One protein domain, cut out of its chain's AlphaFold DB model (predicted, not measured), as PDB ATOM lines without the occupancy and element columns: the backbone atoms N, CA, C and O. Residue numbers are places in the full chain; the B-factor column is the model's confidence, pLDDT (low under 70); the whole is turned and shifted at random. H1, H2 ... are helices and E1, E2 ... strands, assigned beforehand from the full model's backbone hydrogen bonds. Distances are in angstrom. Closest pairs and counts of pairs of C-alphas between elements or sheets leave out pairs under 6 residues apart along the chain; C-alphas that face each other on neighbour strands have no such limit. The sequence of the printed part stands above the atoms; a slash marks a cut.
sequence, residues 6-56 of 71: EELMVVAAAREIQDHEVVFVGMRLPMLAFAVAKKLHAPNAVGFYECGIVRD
ATOM      1  N   GLU A   6     -13.118 -38.913  -7.755       94.62
ATOM      2  CA  GLU A   6     -14.058 -39.372  -8.781       94.62
ATOM      3  C   GLU A   6     -14.083 -38.430  -9.985       94.62
ATOM      4  O   GLU A   6     -14.042 -38.895 -11.123       94.62
ATOM      5  N   GLU A   7     -14.100 -37.114  -9.757       95.31
ATOM      6  CA  GLU A   7     -14.031 -36.124 -10.837       95.31
ATOM      7  C   GLU A   7     -12.709 -36.241 -11.602       95.31
ATOM      8  O   GLU A   7     -12.700 -36.233 -12.836       95.31
ATOM      9  N   LEU A   8     -11.597 -36.430 -10.884       96.44
ATOM     10  CA  LEU A   8     -10.294 -36.660 -11.503       96.44
ATOM     11  C   LEU A   8     -10.291 -37.938 -12.355       96.44
ATOM     12  O   LEU A   8      -9.796 -37.914 -13.482       96.44
ATOM     13  N   MET A   9     -10.870 -39.031 -11.852       96.31
ATOM     14  CA  MET A   9     -10.983 -40.298 -12.582       96.31
ATOM     15  C   MET A   9     -11.830 -40.150 -13.851       96.31
ATOM     16  O   MET A   9     -11.447 -40.659 -14.902       96.31
ATOM     17  N   VAL A  10     -12.950 -39.426 -13.776       96.94
ATOM     18  CA  VAL A  10     -13.816 -39.152 -14.933       96.94
ATOM     19  C   VAL A  10     -13.062 -38.364 -16.000       96.94
ATOM     20  O   VAL A  10     -13.115 -38.726 -17.173       96.94
ATOM     21  N   VAL A  11     -12.332 -37.315 -15.609       97.25
ATOM     22  CA  VAL A  11     -11.547 -36.504 -16.552       97.25
ATOM     23  C   VAL A  11     -10.395 -37.307 -17.151       97.25
ATOM     24  O   VAL A  11     -10.131 -37.183 -18.346       97.25
ATOM     25  N   ALA A  12      -9.722 -38.134 -16.350       97.62
ATOM     26  CA  ALA A  12      -8.665 -39.015 -16.836       97.62
ATOM     27  C   ALA A  12      -9.212 -40.000 -17.880       97.62
ATOM     28  O   ALA A  12      -8.700 -40.040 -18.990       97.62
ATOM     29  N   ALA A  13     -10.306 -40.702 -17.573       96.88
ATOM     30  CA  ALA A  13     -10.941 -41.630 -18.508       96.88
ATOM     31  C   ALA A  13     -11.466 -40.931 -19.776       96.88
ATOM     32  O   ALA A  13     -11.354 -41.478 -20.868       96.88
ATOM     33  N   ALA A  14     -12.005 -39.713 -19.659       97.69
ATOM     34  CA  ALA A  14     -12.487 -38.955 -20.811       97.69
ATOM     35  C   ALA A  14     -11.361 -38.628 -21.806       97.69
ATOM     36  O   ALA A  14     -11.594 -38.634 -23.012       97.69
ATOM     37  N   ARG A  15     -10.145 -38.354 -21.318       97.94
ATOM     38  CA  ARG A  15      -8.982 -38.023 -22.163       97.94
ATOM     39  C   ARG A  15      -8.476 -39.191 -23.001       97.94
ATOM     40  O   ARG A  15      -7.832 -38.940 -24.011       97.94
ATOM     41  N   GLU A  16      -8.776 -40.422 -22.603       97.81
ATOM     42  CA  GLU A  16      -8.390 -41.619 -23.357       97.81
ATOM     43  C   GLU A  16      -9.248 -41.824 -24.615       97.81
ATOM     44  O   GLU A  16      -8.834 -42.535 -25.522       97.81
ATOM     45  N   ILE A  17     -10.425 -41.190 -24.691       97.75
ATOM     46  CA  ILE A  17     -11.347 -41.321 -25.825       97.75
ATOM     47  C   ILE A  17     -10.936 -40.358 -26.936       97.75
ATOM     48  O   ILE A  17     -10.886 -39.141 -26.719       97.75
ATOM     49  N   GLN A  18     -10.704 -40.883 -28.133       98.06
ATOM     50  CA  GLN A  18     -10.368 -40.094 -29.316       98.06
ATOM     51  C   GLN A  18     -11.618 -39.730 -30.126       98.06
ATOM     52  O   GLN A  18     -12.656 -40.393 -30.066       98.06
ATOM     53  N   ASP A  19     -11.529 -38.647 -30.902       97.38
ATOM     54  CA  ASP A  19     -12.593 -38.326 -31.849       97.38
ATOM     55  C   ASP A  19     -12.730 -39.441 -32.897       97.38
ATOM     56  O   ASP A  19     -11.743 -40.071 -33.273       97.38
ATOM     57  N   HIS A  20     -13.957 -39.692 -33.355       96.62
ATOM     58  CA  HIS A  20     -14.312 -40.811 -34.247       96.62
ATOM     59  C   HIS A  20     -14.072 -42.231 -33.693       96.62
ATOM     60  O   HIS A  20     -14.224 -43.206 -34.432       96.62
ATOM     61  N   GLU A  21     -13.749 -42.387 -32.408       96.00
ATOM     62  CA  GLU A  21     -13.589 -43.704 -31.790       96.00
ATOM     63  C   GLU A  21     -14.942 -44.368 -31.477       96.00
ATOM     64  O   GLU A  21     -15.916 -43.706 -31.103       96.00
ATOM     65  N   VAL A  22     -15.002 -45.699 -31.606       93.62
ATOM     66  CA  VAL A  22     -16.132 -46.508 -31.134       93.62
ATOM     67  C   VAL A  22     -15.787 -47.054 -29.754       93.62
ATOM     68  O   VAL A  22     -14.923 -47.918 -29.618       93.62
ATOM     69  N   VAL A  23     -16.477 -46.557 -28.735       93.00
ATOM     70  CA  VAL A  23     -16.178 -46.844 -27.330       93.00
ATOM     71  C   VAL A  23     -17.252 -47.759 -26.757       93.00
ATOM     72  O   VAL A  23     -18.444 -47.468 -26.861       93.00
ATOM     73  N   PHE A  24     -16.847 -48.849 -26.104       92.38
ATOM     74  CA  PHE A  24     -17.760 -49.631 -25.273       92.38
ATOM     75  C   PHE A  24     -17.999 -48.898 -23.948       92.38
ATOM     76  O   PHE A  24     -17.090 -48.768 -23.127       92.38
ATOM     77  N   VAL A  25     -19.210 -48.378 -23.750       90.38
ATOM     78  CA  VAL A  25     -19.540 -47.496 -22.624       90.38
ATOM     79  C   VAL A  25     -20.299 -48.275 -21.550       90.38
ATOM     80  O   VAL A  25     -21.460 -48.646 -21.730       90.38
ATOM     81  N   GLY A  26     -19.642 -48.477 -20.405       85.75
ATOM     82  CA  GLY A  26     -20.254 -49.042 -19.198       85.75
ATOM     83  C   GLY A  26     -21.155 -48.052 -18.442       85.75
ATOM     84  O   GLY A  26     -21.342 -46.900 -18.837       85.75
ATOM     85  N   MET A  27     -21.703 -48.480 -17.300       83.88
ATOM     86  CA  MET A  27     -22.648 -47.681 -16.502       83.88
ATOM     87  C   MET A  27     -21.960 -46.758 -15.478       83.88
ATOM     88  O   MET A  27     -20.923 -47.099 -14.919       83.88
ATOM     89  N   ARG A  28     -22.606 -45.634 -15.125       86.69
ATOM     90  CA  ARG A  28     -22.187 -44.663 -14.084       86.69
ATOM     91  C   ARG A  28     -20.993 -43.796 -14.507       86.69
ATOM     92  O   ARG A  28     -21.141 -42.991 -15.420       86.69
ATOM     93  N   LEU A  29     -19.841 -43.904 -13.835       91.12
ATOM     94  CA  LEU A  29     -18.684 -43.029 -14.068       91.12
ATOM     95  C   LEU A  29     -18.126 -43.132 -15.506       91.12
ATOM     96  O   LEU A  29     -17.887 -42.079 -16.093       91.12
ATOM     97  N   PRO A  30     -18.003 -44.324 -16.130       90.69
ATOM     98  CA  PRO A  30     -17.659 -44.447 -17.550       90.69
ATOM     99  C   PRO A  30     -18.614 -43.705 -18.493       90.69
ATOM    100  O   PRO A  30     -18.169 -43.060 -19.439       90.69
ATOM    101  N   MET A  31     -19.922 -43.730 -18.216       90.81
ATOM    102  CA  MET A  31     -20.908 -42.997 -19.019       90.81
ATOM    103  C   MET A  31     -20.712 -41.482 -18.904       90.81
ATOM    104  O   MET A  31     -20.831 -40.767 -19.900       90.81
ATOM    105  N   LEU A  32     -20.370 -40.992 -17.708       93.31
ATOM    106  CA  LEU A  32     -20.032 -39.586 -17.505       93.31
ATOM    107  C   LEU A  32     -18.730 -39.213 -18.231       93.31
ATOM    108  O   LEU A  32     -18.687 -38.174 -18.882       93.31
ATOM    109  N   ALA A  33     -17.703 -40.066 -18.185       95.62
ATOM    110  CA  ALA A  33     -16.448 -39.848 -18.906       95.62
ATOM    111  C   ALA A  33     -16.667 -39.754 -20.426       95.62
ATOM    112  O   ALA A  33     -16.188 -38.812 -21.058       95.62
ATOM    113  N   PHE A  34     -17.469 -40.659 -20.996       95.00
ATOM    114  CA  PHE A  34     -17.848 -40.606 -22.409       95.00
ATOM    115  C   PHE A  34     -18.609 -39.319 -22.755       95.00
ATOM    116  O   PHE A  34     -18.296 -38.658 -23.744       95.00
ATOM    117  N   ALA A  35     -19.567 -38.908 -21.916       93.69
ATOM    118  CA  ALA A  35     -20.302 -37.661 -22.117       93.69
ATOM    119  C   ALA A  35     -19.386 -36.423 -22.067       93.69
ATOM    120  O   ALA A  35     -19.543 -35.510 -22.879       93.69
ATOM    121  N   VAL A  36     -18.414 -36.401 -21.149       96.06
ATOM    122  CA  VAL A  36     -17.412 -35.330 -21.046       96.06
ATOM    123  C   VAL A  36     -16.529 -35.293 -22.292       96.06
ATOM    124  O   VAL A  36     -16.394 -34.227 -22.889       96.06
ATOM    125  N   ALA A  37     -15.991 -36.434 -22.732       97.00
ATOM    126  CA  ALA A  37     -15.172 -36.510 -23.943       97.00
ATOM    127  C   ALA A  37     -15.936 -35.985 -25.163       97.00
ATOM    128  O   ALA A  37     -15.466 -35.092 -25.871       97.00
ATOM    129  N   LYS A  38     -17.173 -36.456 -25.335       95.12
ATOM    130  CA  LYS A  38     -18.048 -36.077 -26.446       95.12
ATOM    131  C   LYS A  38     -18.439 -34.600 -26.432       95.12
ATOM    132  O   LYS A  38     -18.643 -34.003 -27.487       95.12
ATOM    133  N   LYS A  39     -18.525 -33.989 -25.248       95.88
ATOM    134  CA  LYS A  39     -18.818 -32.559 -25.103       95.88
ATOM    135  C   LYS A  39     -17.603 -31.667 -25.370       95.88
ATOM    136  O   LYS A  39     -17.805 -30.518 -25.757       95.88
ATOM    137  N   LEU A  40     -16.387 -32.156 -25.121       97.25
ATOM    138  CA  LEU A  40     -15.178 -31.330 -25.110       97.25
ATOM    139  C   LEU A  40     -14.291 -31.509 -26.345       97.25
ATOM    140  O   LEU A  40     -13.948 -30.508 -26.970       97.25
ATOM    141  N   HIS A  41     -13.897 -32.738 -26.685       97.94
ATOM    142  CA  HIS A  41     -12.853 -32.977 -27.695       97.94
ATOM    143  C   HIS A  41     -13.132 -34.123 -28.671       97.94
ATOM    144  O   HIS A  41     -12.457 -34.198 -29.690       97.94
ATOM    145  N   ALA A  42     -14.115 -34.983 -28.398       97.25
ATOM    146  CA  ALA A  42     -14.444 -36.150 -29.220       97.25
ATOM    147  C   ALA A  42     -15.921 -36.148 -29.683       97.25
ATOM    148  O   ALA A  42     -16.666 -37.087 -29.380       97.25
ATOM    149  N   PRO A  43     -16.407 -35.087 -30.361       95.69
ATOM    150  CA  PRO A  43     -17.824 -34.947 -30.714       95.69
ATOM    151  C   PRO A  43     -18.358 -36.099 -31.578       95.69
ATOM    152  O   PRO A  43     -19.524 -36.487 -31.431       95.69
ATOM    153  N   ASN A  44     -17.506 -36.687 -32.417       95.50
ATOM    154  CA  ASN A  44     -17.843 -37.757 -33.351       95.50
ATOM    155  C   ASN A  44     -17.613 -39.163 -32.771       95.50
ATOM    156  O   ASN A  44     -17.800 -40.145 -33.487       95.50
ATOM    157  N   ALA A  45     -17.229 -39.293 -31.494       95.31
ATOM    158  CA  ALA A  45     -17.133 -40.597 -30.838       95.31
ATOM    159  C   ALA A  45     -18.510 -41.274 -30.725       95.31
ATOM    160  O   ALA A  45     -19.524 -40.623 -30.431       95.31
ATOM    161  N   VAL A  46     -18.555 -42.591 -30.917       93.94
ATOM    162  CA  VAL A  46     -19.786 -43.395 -30.896       93.94
ATOM    163  C   VAL A  46     -19.773 -44.323 -29.687       93.94
ATOM    164  O   VAL A  46     -18.808 -45.049 -29.461       93.94
ATOM    165  N   GLY A  47     -20.856 -44.307 -28.910       91.50
ATOM    166  CA  GLY A  47     -21.016 -45.161 -27.739       91.50
ATOM    167  C   GLY A  47     -21.745 -46.451 -28.094       91.50
ATOM    168  O   GLY A  47     -22.849 -46.412 -28.646       91.50
ATOM    169  N   PHE A  48     -21.145 -47.587 -27.748       89.69
ATOM    170  CA  PHE A  48     -21.772 -48.906 -27.772       89.69
ATOM    171  C   PHE A  48     -22.049 -49.358 -26.335       89.69
ATOM    172  O   PHE A  48     -21.125 -49.486 -25.534       89.69
ATOM    173  N   TYR A  49     -23.320 -49.564 -25.999       86.75
ATOM    174  CA  TYR A  49     -23.769 -49.852 -24.635       86.75
ATOM    175  C   TYR A  49     -24.095 -51.338 -24.450       86.75
ATOM    176  O   TYR A  49     -24.493 -52.024 -25.389       86.75
ATOM    177  N   GLU A  50     -24.002 -51.818 -23.209       79.06
ATOM    178  CA  GLU A  50     -24.242 -53.221 -22.820       79.06
ATOM    179  C   GLU A  50     -25.601 -53.787 -23.270       79.06
ATOM    180  O   GLU A  50     -25.721 -54.981 -23.533       79.06
ATOM    181  N   CYS A  51     -26.621 -52.942 -23.424       76.19
ATOM    182  CA  CYS A  51     -27.938 -53.330 -23.933       76.19
ATOM    183  C   CYS A  51     -28.005 -53.503 -25.464       76.19
ATOM    184  O   CYS A  51     -29.095 -53.679 -26.009       76.19
ATOM    185  N   GLY A  52     -26.870 -53.444 -26.164       76.81
ATOM    186  CA  GLY A  52     -26.790 -53.575 -27.622       76.81
ATOM    187  C   GLY A  52     -27.157 -52.299 -28.384       76.81
ATOM    188  O   GLY A  52     -27.294 -52.322 -29.604       76.81
ATOM    189  N   ILE A  53     -27.327 -51.181 -27.677       80.25
ATOM    190  CA  ILE A  53     -27.650 -49.884 -28.270       80.25
ATOM    191  C   ILE A  53     -26.355 -49.218 -28.753       80.25
ATOM    192  O   ILE A  53     -25.387 -49.124 -28.002       80.25
ATOM    193  N   VAL A  54     -26.353 -48.719 -29.992       83.31
ATOM    194  CA  VAL A  54     -25.280 -47.883 -30.559       83.31
ATOM    195  C   VAL A  54     -25.829 -46.477 -30.755       83.31
ATOM    196  O   VAL A  54     -26.851 -46.317 -31.427       83.31
ATOM    197  N   ARG A  55     -25.198 -45.460 -30.156       75.69
ATOM    198  CA  ARG A  55     -25.642 -44.061 -30.273       75.69
ATOM    199  C   ARG A  55     -24.483 -43.077 -30.289       75.69
ATOM    200  O   ARG A  55     -23.467 -43.255 -29.623       75.69
ATOM    201  N   ASP A  56     -24.708 -41.980 -30.990       75.44
ATOM    202  CA  ASP A  56     -23.820 -40.828 -31.118       75.44
ATOM    203  C   ASP A  56     -24.464 -39.532 -30.588       75.44
ATOM    204  O   ASP A  56     -23.918 -38.450 -30.778       75.44
TER     205      ASP A  56
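What this domain is: This is residues 6 to 56 of the 71 residues of the protein "3-oxoadipate CoA-transferase subunit B" of Alkalihalobacillus krulwichiae (UniProt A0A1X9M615). A small sheet of two parallel strands, E1 and E2, has helix H2 packed over one face and its other face bare. H1 packs on H2 at a steep angle and lies at one end of the longest axis, while the stretch after E2 turns at the other end and folds back beside E2, where residues 54 to 55 pair with residues 47 to 48. There are 51 residues printed, with two named helices and two named strands in the order H1, E1, H2, E2 along the chain; the sheet's order is E1, E2, and the class is mixed, helices and strands. The whole is compact, with a radius of gyration of the C-alphas of 9.9 A, and the C-alphas span 29 by 20 by 14 A along their three main axes.

Where its parts are: The sheet is made of two strands of four residues each. E1 is residues 22 to 25, Val 22 to Val 25, and measures 9.2 A from first to last C-alpha; C-alpha 22 stands at (-16.132, -46.508, -31.134). E2 is residues 46 to 49, Val 46 to Tyr 49, and measures 9.8 A; it ends with C-alpha 49 at (-23.769, -49.852, -24.635). Between them in the chain comes H2, residues 29 to 40, Leu 29 to Leu 40, the longest helix with 12 residues and 16.5 A. H1 is residues 6 to 15, Glu 6 to Arg 15, with 10 residues and 14.4 A, and the printed part begins with its C-alpha 6 at (-14.058, -39.372, -8.781).

How they stand to each other: E1 and E2 are parallel neighbour strands, with 35 degrees between their N-to-C directions. The C-alphas of Val 22 and Val 46 face each other at 4.8 A, and those of Val 25 and Tyr 49 at 5.2 A. Across this pair N 25 and O 48 are 2.8 A apart, and N 48 and O 23 also 2.8 A, both within hydrogen-bond range. Residues 54 to 55 form a short antiparallel pairing with residues 47 to 48 of E2. E1, H2 and E2 make a strand-helix-strand unit, two parallel neighbour strands with a helix between them in the chain, and its crossover is right-handed. The closest C-alphas of H2 and E1 are those of Met 31 and Val 25, 5.9 A apart. The closest C-alphas of H2 and E2 are those of Phe 34 and Gly 47, 7.7 A apart. H1 and H2 touch, with 15 pairs of C-alphas within 8 A; the closest are those of Ala 14 and Ala 33, 4.5 A apart. Their lines stand at a steep tilt of 53 degrees and they run the same way. H1 and E2 are apart. In H1 and H2 every O i to N i+4 pair is within hydrogen-bond range.

The domain as a whole: The two C-alphas farthest apart in the domain are those of Leu 8 and Gly 52, at 28.6 A. The first and last printed C-alphas, those of Glu 6 and Asp 56, are 24.4 A apart. The printed part is one domain, residues 6 to 56 of a full chain of 71 residues, and it has no cut. The link from H1 to E1 has 6 residues and is short. The link from E1 to H2, with 3 residues, and the link from H2 to E2, with 5, are tight. This is a predicted model; the mean pLDDT of the printed part is 92.1, and no printed residue is under 70.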